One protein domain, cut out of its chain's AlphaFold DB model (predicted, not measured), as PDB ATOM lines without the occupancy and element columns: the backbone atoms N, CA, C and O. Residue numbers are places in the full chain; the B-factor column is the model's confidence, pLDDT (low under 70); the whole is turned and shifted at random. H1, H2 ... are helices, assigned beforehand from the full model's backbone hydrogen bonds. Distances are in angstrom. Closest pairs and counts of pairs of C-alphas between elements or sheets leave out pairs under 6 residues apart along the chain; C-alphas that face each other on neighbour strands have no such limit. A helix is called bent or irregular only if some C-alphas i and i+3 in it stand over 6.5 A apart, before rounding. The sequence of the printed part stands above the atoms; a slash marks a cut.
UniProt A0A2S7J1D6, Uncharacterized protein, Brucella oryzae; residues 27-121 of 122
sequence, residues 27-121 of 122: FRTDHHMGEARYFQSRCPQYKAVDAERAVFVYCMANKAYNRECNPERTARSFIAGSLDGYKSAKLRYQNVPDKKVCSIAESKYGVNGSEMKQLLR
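Overview. This is residues 27 to 121 of the 122 residues of an uncharacterized protein of Brucella oryzae (UniProt A0A2S7J1D6). A short helix, H1, lies in the middle of an elongated body, and the longest helix, H3, crosses it on one side. H2 folds back from H1 as a helical hairpin and packs on its residues 29 to 33, while H4 packs on its residues 36 to 42; H5 follows H4 after a tight link, runs the same way at a shallow tilt of 30 degrees, touches H4 only at the corner, and lies on the side of H1 away from H3. The printed part has 95 residues, with five named helices in the order H1 to H5 and no named strand: the class is all helix. It is compact, with a radius of gyration of the C-alphas of 13.6 A, and spans 42 by 25 by 17 A.

Arrangement. H1, residues 29 to 42, is the hub, touching three other helices. H2, residues 51 to 66, touches it at a shallow tilt of 31 degrees, opposite ways, closest at the C-alphas of Thr 29 and Tyr 58, 5.6 A apart. H3, residues 71 to 93, touches H1 at a steep tilt of 42 degrees, with the closest C-alphas, Gly 34 and Ser 82, 4.0 A apart. H4, residues 98 to 109, touches H1, closest at the C-alphas of Arg 42 and Asp 98, 6.2 A apart. H5, residues 111 to 119, touches H4 only at the corner; H3 and H5 are apart. Every O i to N i+4 pair is within hydrogen-bond range in H2, H3 and H4, against 9 of 10 in H1 and 3 of 5 in H5.

Along the chain. H1 begins at C-alpha 29, (37.557, 0.499, 0.266). H2 is 21.4 A long and H3 32.7 A. H5 ends at C-alpha 119, (37.170, 5.360, 6.542); it is irregular, with C-alphas 112 and 115 8.7 A apart.

Size, cuts and confidence. The C-alphas of Cys 69 and Pro 97, the two farthest apart, are 42.4 A apart. The printed part has no cut and no long link. The pLDDT is under 70 at residue 48 and residues 67 to 69.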
ATOM      1  N   PHE A  27      43.141  -0.070   3.082       86.06
ATOM      2  CA  PHE A  27      42.728   0.993   2.164       86.06
ATOM      3  C   PHE A  27      41.944   0.454   0.958       86.06
ATOM      4  O   PHE A  27      41.579   1.226   0.071       86.06
ATOM      5  N   ARG A  28      41.658  -0.856   0.906       89.19
ATOM      6  CA  ARG A  28      40.804  -1.496  -0.105       89.19
ATOM      7  C   ARG A  28      39.335  -1.220   0.199       89.19
ATOM      8  O   ARG A  28      38.556  -2.117   0.524       89.19
ATOM      9  N   THR A  29      38.948   0.052   0.103       89.81
ATOM     10  CA  THR A  29      37.557   0.499   0.266       89.81
ATOM     11  C   THR A  29      36.611  -0.211  -0.695       89.81
ATOM     12  O   THR A  29      35.474  -0.465  -0.320       89.81
ATOM     13  N   ASP A  30      37.076  -0.610  -1.882       91.62
ATOM     14  CA  ASP A  30      36.356  -1.513  -2.785       91.62
ATOM     15  C   ASP A  30      35.965  -2.828  -2.091       91.62
ATOM     16  O   ASP A  30      34.787  -3.169  -2.013       91.62
ATOM     17  N   HIS A  31      36.931  -3.541  -1.515       93.00
ATOM     18  CA  HIS A  31      36.687  -4.816  -0.845       93.00
ATOM     19  C   HIS A  31      35.812  -4.648   0.405       93.00
ATOM     20  O   HIS A  31      34.824  -5.368   0.579       93.00
ATOM     21  N   HIS A  32      36.116  -3.653   1.245       92.06
ATOM     22  CA  HIS A  32      35.334  -3.375   2.450       92.06
ATOM     23  C   HIS A  32      33.876  -3.021   2.131       92.06
ATOM     24  O   HIS A  32      32.970  -3.443   2.850       92.06
ATOM     25  N   MET A  33      33.622  -2.290   1.042       91.44
ATOM     26  CA  MET A  33      32.264  -1.997   0.576       91.44
ATOM     27  C   MET A  33      31.498  -3.262   0.203       91.44
ATOM     28  O   MET A  33      30.330  -3.408   0.570       91.44
ATOM     29  N   GLY A  34      32.154  -4.181  -0.505       93.25
ATOM     30  CA  GLY A  34      31.595  -5.484  -0.844       93.25
ATOM     31  C   GLY A  34      31.162  -6.278   0.383       93.25
ATOM     32  O   GLY A  34      30.016  -6.724   0.481       93.25
ATOM     33  N   GLU A  35      32.067  -6.407   1.352       93.62
ATOM     34  CA  GLU A  35      31.791  -7.107   2.609       93.62
ATOM     35  C   GLU A  35      30.691  -6.414   3.429       93.62
ATOM     36  O   GLU A  35      29.792  -7.078   3.947       93.62
ATOM     37  N   ALA A  36      30.719  -5.081   3.529       91.06
ATOM     38  CA  ALA A  36      29.703  -4.317   4.248       91.06
ATOM     39  C   ALA A  36      28.308  -4.497   3.631       91.06
ATOM     40  O   ALA A  36      27.334  -4.655   4.365       91.06
ATOM     41  N   ARG A  37      28.203  -4.553   2.295       91.31
ATOM     42  CA  ARG A  37      26.937  -4.853   1.602       91.31
ATOM     43  C   ARG A  37      26.415  -6.250   1.917       91.31
ATOM     44  O   ARG A  37      25.210  -6.426   2.085       91.31
ATOM     45  N   TYR A  38      27.302  -7.239   2.025       94.25
ATOM     46  CA  TYR A  38      26.899  -8.568   2.471       94.25
ATOM     47  C   TYR A  38      26.314  -8.519   3.887       94.25
ATOM     48  O   TYR A  38      25.212  -9.021   4.108       94.25
ATOM     49  N   PHE A  39      26.984  -7.854   4.831       93.06
ATOM     50  CA  PHE A  39      26.452  -7.713   6.187       93.06
ATOM     51  C   PHE A  39      25.124  -6.952   6.227       93.06
ATOM     52  O   PHE A  39      24.208  -7.399   6.904       93.06
ATOM     53  N   GLN A  40      24.960  -5.883   5.446       90.44
ATOM     54  CA  GLN A  40      23.689  -5.152   5.333       90.44
ATOM     55  C   GLN A  40      22.530  -6.039   4.873       90.44
ATOM     56  O   GLN A  40      21.430  -5.926   5.404       90.44
ATOM     57  N   SER A  41      22.777  -6.967   3.941       91.94
ATOM     58  CA  SER A  41      21.753  -7.920   3.485       91.94
ATOM     59  C   SER A  41      21.267  -8.883   4.575       91.94
ATOM     60  O   SER A  41      20.197  -9.469   4.436       91.94
ATOM     61  N   ARG A  42      22.049  -9.059   5.648       93.75
ATOM     62  CA  ARG A  42      21.752  -9.955   6.779       93.75
ATOM     63  C   ARG A  42      21.385  -9.191   8.058       93.75
ATOM     64  O   ARG A  42      20.766  -9.760   8.947       93.75
ATOM     65  N   CYS A  43      21.767  -7.918   8.153       90.56
ATOM     66  CA  CYS A  43      21.680  -7.088   9.352       90.56
ATOM     67  C   CYS A  43      20.997  -5.751   9.024       90.56
ATOM     68  O   CYS A  43      21.686  -4.767   8.738       90.56
ATOM     69  N   PRO A  44      19.652  -5.683   9.079       82.25
ATOM     70  CA  PRO A  44      18.875  -4.507   8.670       82.25
ATOM     71  C   PRO A  44      19.223  -3.211   9.417       82.25
ATOM     72  O   PRO A  44      18.986  -2.118   8.910       82.25
ATOM     73  N   GLN A  45      19.801  -3.310  10.617       79.00
ATOM     74  CA  GLN A  45      20.246  -2.162  11.410       79.00
ATOM     75  C   GLN A  45      21.462  -1.434  10.805       79.00
ATOM     76  O   GLN A  45      21.755  -0.288  11.156       79.00
ATOM     77  N   TYR A  46      22.169  -2.063   9.865       79.50
ATOM     78  CA  TYR A  46      23.311  -1.460   9.190       79.50
ATOM     79  C   TYR A  46      22.838  -0.515   8.096       79.50
ATOM     80  O   TYR A  46      22.337  -0.934   7.056       79.50
ATOM     81  N   LYS A  47      23.046   0.787   8.310       71.38
ATOM     82  CA  LYS A  47      22.741   1.808   7.300       71.38
ATOM     83  C   LYS A  47      23.576   1.592   6.041       71.38
ATOM     84  O   LYS A  47      24.754   1.247   6.154       71.38
ATOM     85  N   ALA A  48      22.970   1.866   4.882       69.44
ATOM     86  CA  ALA A  48      23.629   1.861   3.578       69.44
ATOM     87  C   ALA A  48      24.930   2.679   3.607       69.44
ATOM     88  O   ALA A  48      25.003   3.728   4.253       69.44
ATOM     89  N   VAL A  49      25.959   2.178   2.921       73.94
ATOM     90  CA  VAL A  49      27.244   2.876   2.818       73.94
ATOM     91  C   VAL A  49      27.205   3.832   1.625       73.94
ATOM     92  O   VAL A  49      26.670   3.478   0.575       73.94
ATOM     93  N   ASP A  50      27.783   5.022   1.786       85.50
ATOM     94  CA  ASP A  50      27.932   6.021   0.727       85.50
ATOM     95  C   ASP A  50      28.874   5.498  -0.373       85.50
ATOM     96  O   ASP A  50      30.097   5.460  -0.217       85.50
ATOM     97  N   ALA A  51      28.279   5.031  -1.472       83.25
ATOM     98  CA  ALA A  51      29.009   4.409  -2.568       83.25
ATOM     99  C   ALA A  51      29.842   5.418  -3.364       83.25
ATOM    100  O   ALA A  51      30.947   5.077  -3.781       83.25
ATOM    101  N   GLU A  52      29.352   6.647  -3.543       84.38
ATOM    102  CA  GLU A  52      30.085   7.699  -4.256       84.38
ATOM    103  C   GLU A  52      31.362   8.050  -3.499       84.38
ATOM    104  O   GLU A  52      32.458   8.078  -4.067       84.38
ATOM    105  N   ARG A  53      31.242   8.214  -2.180       87.31
ATOM    106  CA  ARG A  53      32.393   8.510  -1.334       87.31
ATOM    107  C   ARG A  53      33.369   7.343  -1.245       87.31
ATOM    108  O   ARG A  53      34.577   7.564  -1.237       87.31
ATOM    109  N   ALA A  54      32.880   6.105  -1.251       87.75
ATOM    110  CA  ALA A  54      33.746   4.932  -1.312       87.75
ATOM    111  C   ALA A  54      34.556   4.853  -2.609       87.75
ATOM    112  O   ALA A  54      35.751   4.551  -2.554       87.75
ATOM    113  N   VAL A  55      33.941   5.178  -3.750       87.19
ATOM    114  CA  VAL A  55      34.651   5.297  -5.030       87.19
ATOM    115  C   VAL A  55      35.702   6.403  -4.945       87.19
ATOM    116  O   VAL A  55      36.844   6.173  -5.332       87.19
ATOM    117  N   PHE A  56      35.367   7.569  -4.386       87.19
ATOM    118  CA  PHE A  56      36.317   8.673  -4.230       87.19
ATOM    119  C   PHE A  56      37.542   8.287  -3.384       87.19
ATOM    120  O   PHE A  56      38.679   8.460  -3.828       87.19
ATOM    121  N   VAL A  57      37.332   7.707  -2.199       87.62
ATOM    122  CA  VAL A  57      38.429   7.270  -1.315       87.62
ATOM    123  C   VAL A  57      39.275   6.189  -1.984       87.62
ATOM    124  O   VAL A  57      40.504   6.223  -1.910       87.62
ATOM    125  N   TYR A  58      38.639   5.261  -2.698       88.50
ATOM    126  CA  TYR A  58      39.361   4.261  -3.475       88.50
ATOM    127  C   TYR A  58      40.216   4.885  -4.581       88.50
ATOM    128  O   TYR A  58      41.375   4.509  -4.738       88.50
ATOM    129  N   CYS A  59      39.689   5.864  -5.321       86.38
ATOM    130  CA  CYS A  59      40.447   6.605  -6.330       86.38
ATOM    131  C   CYS A  59      41.679   7.287  -5.721       86.38
ATOM    132  O   CYS A  59      42.762   7.227  -6.305       86.38
ATOM    133  N   MET A  60      41.539   7.895  -4.541       86.88
ATOM    134  CA  MET A  60      42.650   8.529  -3.824       86.88
ATOM    135  C   MET A  60      43.724   7.511  -3.424       86.88
ATOM    136  O   MET A  60      44.907   7.729  -3.697       86.88
ATOM    137  N   ALA A  61      43.322   6.370  -2.857       87.00
ATOM    138  CA  ALA A  61      44.239   5.281  -2.535       87.00
ATOM    139  C   ALA A  61      44.923   4.734  -3.801       87.00
ATOM    140  O   ALA A  61      46.143   4.575  -3.841       87.00
ATOM    141  N   ASN A  62      44.163   4.520  -4.874       85.69
ATOM    142  CA  ASN A  62      44.691   4.036  -6.143       85.69
ATOM    143  C   ASN A  62      45.742   4.989  -6.732       85.69
ATOM    144  O   ASN A  62      46.817   4.555  -7.148       85.69
ATOM    145  N   LYS A  63      45.472   6.299  -6.701       84.38
ATOM    146  CA  LYS A  63      46.411   7.335  -7.146       84.38
ATOM    147  C   LYS A  63      47.700   7.317  -6.322       84.38
ATOM    148  O   LYS A  63      48.784   7.423  -6.896       84.38
ATOM    149  N   ALA A  64      47.590   7.156  -5.002       85.88
ATOM    150  CA  ALA A  64      48.736   7.121  -4.097       85.88
ATOM    151  C   ALA A  64      49.628   5.884  -4.313       85.88
ATOM    152  O   ALA A  64      50.852   6.011  -4.323       85.88
ATOM    153  N   TYR A  65      49.031   4.704  -4.513       83.31
ATOM    154  CA  TYR A  65      49.768   3.433  -4.545       83.31
ATOM    155  C   TYR A  65      50.141   2.938  -5.945       83.31
ATOM    156  O   TYR A  65      51.130   2.219  -6.079       83.31
ATOM    157  N   ASN A  66      49.399   3.322  -6.987       77.25
ATOM    158  CA  ASN A  66      49.593   2.783  -8.338       77.25
ATOM    159  C   ASN A  66      49.967   3.845  -9.387       77.25
ATOM    160  O   ASN A  66      50.283   3.482 -10.512       77.25
ATOM    161  N   ARG A  67      49.988   5.148  -9.044       68.25
ATOM    162  CA  ARG A  67      50.260   6.273  -9.977       68.25
ATOM    163  C   ARG A  67      49.368   6.288 -11.234       68.25
ATOM    164  O   ARG A  67      49.668   6.995 -12.194       68.25
ATOM    165  N   GLU A  68      48.268   5.536 -11.242       60.62
ATOM    166  CA  GLU A  68      47.346   5.455 -12.373       60.62
ATOM    167  C   GLU A  68      46.291   6.567 -12.301       60.62
ATOM    168  O   GLU A  68      45.675   6.787 -11.260       60.62
ATOM    169  N   CYS A  69      46.059   7.249 -13.426       55.66
ATOM    170  CA  CYS A  69      45.061   8.320 -13.567       55.66
ATOM    171  C   CYS A  69      43.903   7.948 -14.512       55.66
ATOM    172  O   CYS A  69      43.187   8.837 -14.958       55.66
ATOM    173  N   ASN A  70      43.709   6.666 -14.856       75.00
ATOM    174  CA  ASN A  70      42.614   6.254 -15.743       75.00
ATOM    175  C   ASN A  70      41.302   6.057 -14.941       75.00
ATOM    176  O   ASN A  70      41.224   5.115 -14.137       75.00
ATOM    177  N   PRO A  71      40.262   6.892 -15.157       74.25
ATOM    178  CA  PRO A  71      39.012   6.807 -14.400       74.25
ATOM    179  C   PRO A  71      38.222   5.526 -14.683       74.25
ATOM    180  O   PRO A  71      37.709   4.903 -13.758       74.25
ATOM    181  N   GLU A  72      38.170   5.084 -15.942       76.69
ATOM    182  CA  GLU A  72      37.436   3.879 -16.343       76.69
ATOM    183  C   GLU A  72      38.054   2.621 -15.725       76.69
ATOM    184  O   GLU A  72      37.355   1.777 -15.160       76.69
ATOM    185  N   ARG A  73      39.386   2.515 -15.764       80.81
ATOM    186  CA  ARG A  73      40.116   1.411 -15.133       80.81
ATOM    187  C   ARG A  73      39.897   1.395 -13.622       80.81
ATOM    188  O   ARG A  73      39.678   0.326 -13.053       80.81
ATOM    189  N   THR A  74      39.909   2.565 -12.990       80.25
ATOM    190  CA  THR A  74      39.670   2.692 -11.546       80.25
ATOM    191  C   THR A  74      38.249   2.261 -11.181       80.25
ATOM    192  O   THR A  74      38.078   1.471 -10.255       80.25
ATOM    193  N   ALA A  75      37.240   2.677 -11.954       83.38
ATOM    194  CA  ALA A  75      35.854   2.260 -11.755       83.38
ATOM    195  C   ALA A  75      35.679   0.739 -11.909       83.38
ATOM    196  O   ALA A  75      35.084   0.091 -11.046       83.38
ATOM    197  N   ARG A  76      36.251   0.138 -12.963       86.50
ATOM    198  CA  ARG A  76      36.226  -1.323 -13.163       86.50
ATOM    199  C   ARG A  76      36.894  -2.066 -12.005       86.50
ATOM    200  O   ARG A  76      36.358  -3.068 -11.537       86.50
ATOM    201  N   SER A  77      38.033  -1.566 -11.524       87.19
ATOM    202  CA  SER A  77      38.751  -2.171 -10.398       87.19
ATOM    203  C   SER A  77      37.954  -2.084  -9.093       87.19
ATOM    204  O   SER A  77      37.819  -3.091  -8.398       87.19
ATOM    205  N   PHE A  78      37.324  -0.937  -8.820       89.75
ATOM    206  CA  PHE A  78      36.446  -0.764  -7.663       89.75
ATOM    207  C   PHE A  78      35.254  -1.732  -7.685       89.75
ATOM    208  O   PHE A  78      34.947  -2.372  -6.675       89.75
ATOM    209  N   ILE A  79      34.590  -1.879  -8.837       91.56
ATOM    210  CA  ILE A  79      33.465  -2.812  -9.000       91.56
ATOM    211  C   ILE A  79      33.934  -4.253  -8.777       91.56
ATOM    212  O   ILE A  79      33.294  -4.997  -8.034       91.56
ATOM    213  N   ALA A  80      35.060  -4.641  -9.381       92.56
ATOM    214  CA  ALA A  80      35.616  -5.981  -9.228       92.56
ATOM    215  C   ALA A  80      35.951  -6.293  -7.761       92.56
ATOM    216  O   ALA A  80      35.536  -7.335  -7.257       92.56
ATOM    217  N   GLY A  81      36.621  -5.376  -7.057       92.50
ATOM    218  CA  GLY A  81      36.942  -5.540  -5.638       92.50
ATOM    219  C   GLY A  81      35.708  -5.574  -4.737       92.50
ATOM    220  O   GLY A  81      35.646  -6.381  -3.814       92.50
ATOM    221  N   SER A  82      34.684  -4.775  -5.046       93.50
ATOM    222  CA  SER A  82      33.401  -4.812  -4.328       93.50
ATOM    223  C   SER A  82      32.673  -6.143  -4.511       93.50
ATOM    224  O   SER A  82      32.121  -6.699  -3.562       93.50
ATOM    225  N   LEU A  83      32.669  -6.689  -5.727       95.38
ATOM    226  CA  LEU A  83      32.075  -7.999  -5.992       95.38
ATOM    227  C   LEU A  83      32.848  -9.121  -5.295       95.38
ATOM    228  O   LEU A  83      32.231 -10.043  -4.760       95.38
ATOM    229  N   ASP A  84      34.175  -9.040  -5.299       95.06
ATOM    230  CA  ASP A  84      35.044  -9.993  -4.617       95.06
ATOM    231  C   ASP A  84      34.812  -9.982  -3.101       95.06
ATOM    232  O   ASP A  84      34.499 -11.022  -2.524       95.06
ATOM    233  N   GLY A  85      34.814  -8.802  -2.472       94.25
ATOM    234  CA  GLY A  85      34.539  -8.665  -1.039       94.25
ATOM    235  C   GLY A  85      33.171  -9.215  -0.641       94.25
ATOM    236  O   GLY A  85      33.046  -9.943   0.346       94.25
ATOM    237  N   TYR A  86      32.139  -8.966  -1.453       95.62
ATOM    238  CA  TYR A  86      30.810  -9.534  -1.216       95.62
ATOM    239  C   TYR A  86      30.818 -11.067  -1.288       95.62
ATOM    240  O   TYR A  86      30.270 -11.740  -0.412       95.62
ATOM    241  N   LYS A  87      31.432 -11.641  -2.331       97.44
ATOM    242  CA  LYS A  87      31.515 -13.097  -2.514       97.44
ATOM    243  C   LYS A  87      32.307 -13.753  -1.388       97.44
ATOM    244  O   LYS A  87      31.847 -14.754  -0.843       97.44
ATOM    245  N   SER A  88      33.440 -13.171  -1.013       96.31
ATOM    246  CA  SER A  88      34.291 -13.637   0.081       96.31
ATOM    247  C   SER A  88      33.544 -13.639   1.415       96.31
ATOM    248  O   SER A  88      33.544 -14.653   2.119       96.31
ATOM    249  N   ALA A  89      32.820 -12.561   1.736       96.00
ATOM    250  CA  ALA A  89      31.967 -12.513   2.922       96.00
ATOM    251  C   ALA A  89      30.842 -13.555   2.864       96.00
ATOM    252  O   ALA A  89      30.631 -14.288   3.831       96.00
ATOM    253  N   LYS A  90      30.166 -13.690   1.716       97.44
ATOM    254  CA  LYS A  90      29.113 -14.694   1.531       97.44
ATOM    255  C   LYS A  90      29.632 -16.106   1.759       97.44
ATOM    256  O   LYS A  90      29.043 -16.835   2.547       97.44
ATOM    257  N   LEU A  91      30.733 -16.490   1.122       98.00
ATOM    258  CA  LEU A  91      31.322 -17.820   1.285       98.00
ATOM    259  C   LEU A  91      31.658 -18.113   2.749       98.00
ATOM    260  O   LEU A  91      31.398 -19.215   3.231       98.00
ATOM    261  N   ARG A  92      32.179 -17.114   3.466       97.19
ATOM    262  CA  ARG A  92      32.579 -17.249   4.867       97.19
ATOM    263  C   ARG A  92      31.396 -17.326   5.833       97.19
ATOM    264  O   ARG A  92      31.486 -18.027   6.838       97.19
ATOM    265  N   TYR A  93      30.311 -16.605   5.560       97.06
ATOM    266  CA  TYR A  93      29.258 -16.358   6.549       97.06
ATOM    267  C   TYR A  93      27.861 -16.846   6.147       97.06
ATOM    268  O   TYR A  93      26.952 -16.781   6.969       97.06
ATOM    269  N   GLN A  94      27.663 -17.392   4.942       96.44
ATOM    270  CA  GLN A  94      26.340 -17.831   4.460       96.44
ATOM    271  C   GLN A  94      25.629 -18.822   5.387       96.44
ATOM    272  O   GLN A  94      24.408 -18.751   5.516       96.44
ATOM    273  N   ASN A  95      26.396 -19.677   6.070       97.44
ATOM    274  CA  ASN A  95      25.894 -20.698   6.992       97.44
ATOM    275  C   ASN A  95      26.007 -20.279   8.470       97.44
ATOM    276  O   ASN A  95      25.847 -21.106   9.365       97.44
ATOM    277  N   VAL A  96      26.327 -19.013   8.746       97.19
ATOM    278  CA  VAL A  96      26.423 -18.475  10.107       97.19
ATOM    279  C   VAL A  96      25.079 -17.839  10.493       97.19
ATOM    280  O   VAL A  96      24.489 -17.138   9.667       97.19
ATOM    281  N   PRO A  97      24.575 -18.047  11.727       97.06
ATOM    282  CA  PRO A  97      23.337 -17.416  12.184       97.06
ATOM    283  C   PRO A  97      23.419 -15.885  12.180       97.06
ATOM    284  O   PRO A  97      24.434 -15.323  12.600       97.06
ATOM    285  N   ASP A  98      22.326 -15.210  11.808       94.19
ATOM    286  CA  ASP A  98      22.276 -13.745  11.640       94.19
ATOM    287  C   ASP A  98      22.764 -12.978  12.861       94.19
ATOM    288  O   ASP A  98      23.595 -12.085  12.736       94.19
ATOM    289  N   LYS A  99      22.351 -13.386  14.067       94.38
ATOM    290  CA  LYS A  99      22.802 -12.754  15.316       94.38
ATOM    291  C   LYS A  99      24.331 -12.709  15.427       94.38
ATOM    292  O   LYS A  99      24.895 -11.700  15.845       94.38
ATOM    293  N   LYS A 100      25.011 -13.790  15.032       96.25
ATOM    294  CA  LYS A 100      26.476 -13.866  15.044       96.25
ATOM    295  C   LYS A 100      27.082 -13.074  13.885       96.25
ATOM    296  O   LYS A 100      28.077 -12.392  14.099       96.25
ATOM    297  N   VAL A 101      26.474 -13.111  12.696       95.50
ATOM    298  CA  VAL A 101      26.896 -12.289  11.546       95.50
ATOM    299  C   VAL A 101      26.850 -10.800  11.892       95.50
ATOM    300  O   VAL A 101      27.817 -10.092  11.631       95.50
ATOM    301  N   CYS A 102      25.788 -10.331  12.548       93.56
ATOM    302  CA  CYS A 102      25.661  -8.927  12.923       93.56
ATOM    303  C   CYS A 102      26.662  -8.510  14.002       93.56
ATOM    304  O   CYS A 102      27.234  -7.433  13.893       93.56
ATOM    305  N   SER A 103      26.961  -9.375  14.977       94.12
ATOM    306  CA  SER A 103      28.030  -9.114  15.953       94.12
ATOM    307  C   SER A 103      29.418  -9.038  15.295       94.12
ATOM    308  O   SER A 103      30.211  -8.155  15.618       94.12
ATOM    309  N   ILE A 104      29.702  -9.909  14.318       94.31
ATOM    310  CA  ILE A 104      30.942  -9.853  13.524       94.31
ATOM    311  C   ILE A 104      31.006  -8.551  12.720       94.31
ATOM    312  O   ILE A 104      32.050  -7.902  12.679       94.31
ATOM    313  N   ALA A 105      29.893  -8.155  12.102       92.31
ATOM    314  CA  ALA A 105      29.806  -6.892  11.389       92.31
ATOM    315  C   ALA A 105      30.073  -5.700  12.328       92.31
ATOM    316  O   ALA A 105      30.738  -4.758  11.904       92.31
ATOM    317  N   GLU A 106      29.636  -5.758  13.598       91.44
ATOM    318  CA  GLU A 106      29.786  -4.639  14.554       91.44
ATOM    319  C   GLU A 106      31.236  -4.527  14.983       91.44
ATOM    320  O   GLU A 106      31.795  -3.435  15.033       91.44
ATOM    321  N   SER A 107      31.867  -5.675  15.213       91.56
ATOM    322  CA  SER A 107      33.290  -5.762  15.504       91.56
ATOM    323  C   SER A 107      34.152  -5.231  14.353       91.56
ATOM    324  O   SER A 107      35.147  -4.558  14.604       91.56
ATOM    325  N   LYS A 108      33.770  -5.501  13.096       89.56
ATOM    326  CA  LYS A 108      34.564  -5.117  11.918       89.56
ATOM    327  C   LYS A 108      34.311  -3.686  11.439       89.56
ATOM    328  O   LYS A 108      35.250  -3.003  11.047       89.56
ATOM    329  N   TYR A 109      33.056  -3.248  11.424       87.81
ATOM    330  CA  TYR A 109      32.643  -1.974  10.824       87.81
ATOM    331  C   TYR A 109      32.069  -0.976  11.828       87.81
ATOM    332  O   TYR A 109      31.644   0.113  11.431       87.81
ATOM    333  N   GLY A 110      32.101  -1.305  13.116       88.94
ATOM    334  CA  GLY A 110      31.568  -0.481  14.187       88.94
ATOM    335  C   GLY A 110      30.049  -0.538  14.283       88.94
ATOM    336  O   GLY A 110      29.343  -0.971  13.366       88.94
ATOM    337  N   VAL A 111      29.532  -0.041  15.405       87.62
ATOM    338  CA  VAL A 111      28.091   0.038  15.666       87.62
ATOM    339  C   VAL A 111      27.417   0.836  14.548       87.62
ATOM    340  O   VAL A 111      27.783   1.979  14.263       87.62
ATOM    341  N   ASN A 112      26.428   0.229  13.884       82.50
ATOM    342  CA  ASN A 112      25.729   0.816  12.734       82.50
ATOM    343  C   ASN A 112      26.678   1.320  11.617       82.50
ATOM    344  O   ASN A 112      26.402   2.344  10.968       82.50
ATOM    345  N   GLY A 113      27.815   0.642  11.414       82.56
ATOM    346  CA  GLY A 113      28.802   0.966  10.381       82.56
ATOM    347  C   GLY A 113      29.638   2.223  10.663       82.56
ATOM    348  O   GLY A 113      30.027   2.912   9.716       82.56
ATOM    349  N   SER A 114      29.847   2.602  11.929       86.25
ATOM    350  CA  SER A 114      30.585   3.820  12.305       86.25
ATOM    351  C   SER A 114      32.020   3.863  11.774       86.25
ATOM    352  O   SER A 114      32.429   4.902  11.259       86.25
ATOM    353  N   GLU A 115      32.760   2.756  11.834       86.62
ATOM    354  CA  GLU A 115      34.151   2.688  11.361       86.62
ATOM    355  C   GLU A 115      34.222   2.812   9.840       86.62
ATOM    356  O   GLU A 115      35.049   3.550   9.306       86.62
ATOM    357  N   MET A 116      33.276   2.191   9.129       84.56
ATOM    358  CA  MET A 116      33.160   2.371   7.681       84.56
ATOM    359  C   MET A 116      32.926   3.847   7.328       84.56
ATOM    360  O   MET A 116      33.578   4.391   6.442       84.56
ATOM    361  N   LYS A 117      32.052   4.548   8.057       84.81
ATOM    362  CA  LYS A 117      31.838   5.990   7.843       84.81
ATOM    363  C   LYS A 117      33.098   6.813   8.108       84.81
ATOM    364  O   LYS A 117      33.299   7.815   7.429       84.81
ATOM    365  N   GLN A 118      33.925   6.427   9.078       84.81
ATOM    366  CA  GLN A 118      35.192   7.108   9.349       84.81
ATOM    367  C   GLN A 118      36.211   6.887   8.230       84.81
ATOM    368  O   GLN A 118      36.846   7.852   7.808       84.81
ATOM    369  N   LEU A 119      36.323   5.662   7.702       81.00
ATOM    370  CA  LEU A 119      37.170   5.360   6.542       81.00
ATOM    371  C   LEU A 119      36.806   6.233   5.338       81.00
ATOM    372  O   LEU A 119      37.691   6.703   4.633       81.00
ATOM    373  N   LEU A 120      35.514   6.503   5.147       84.06
ATOM    374  CA  LEU A 120      35.022   7.321   4.040       84.06
ATOM    375  C   LEU A 120      35.206   8.832   4.224       84.06
ATOM    376  O   LEU A 120      35.027   9.587   3.274       84.06
ATOM    377  N   ARG A 121      35.530   9.308   5.429       80.06
ATOM    378  CA  ARG A 121      35.741  10.742   5.692       80.06
ATOM    379  C   ARG A 121      37.167  11.220   5.402       80.06
ATOM    380  O   ARG A 121      37.351  12.434   5.361       80.06
TER     381      ARG A 121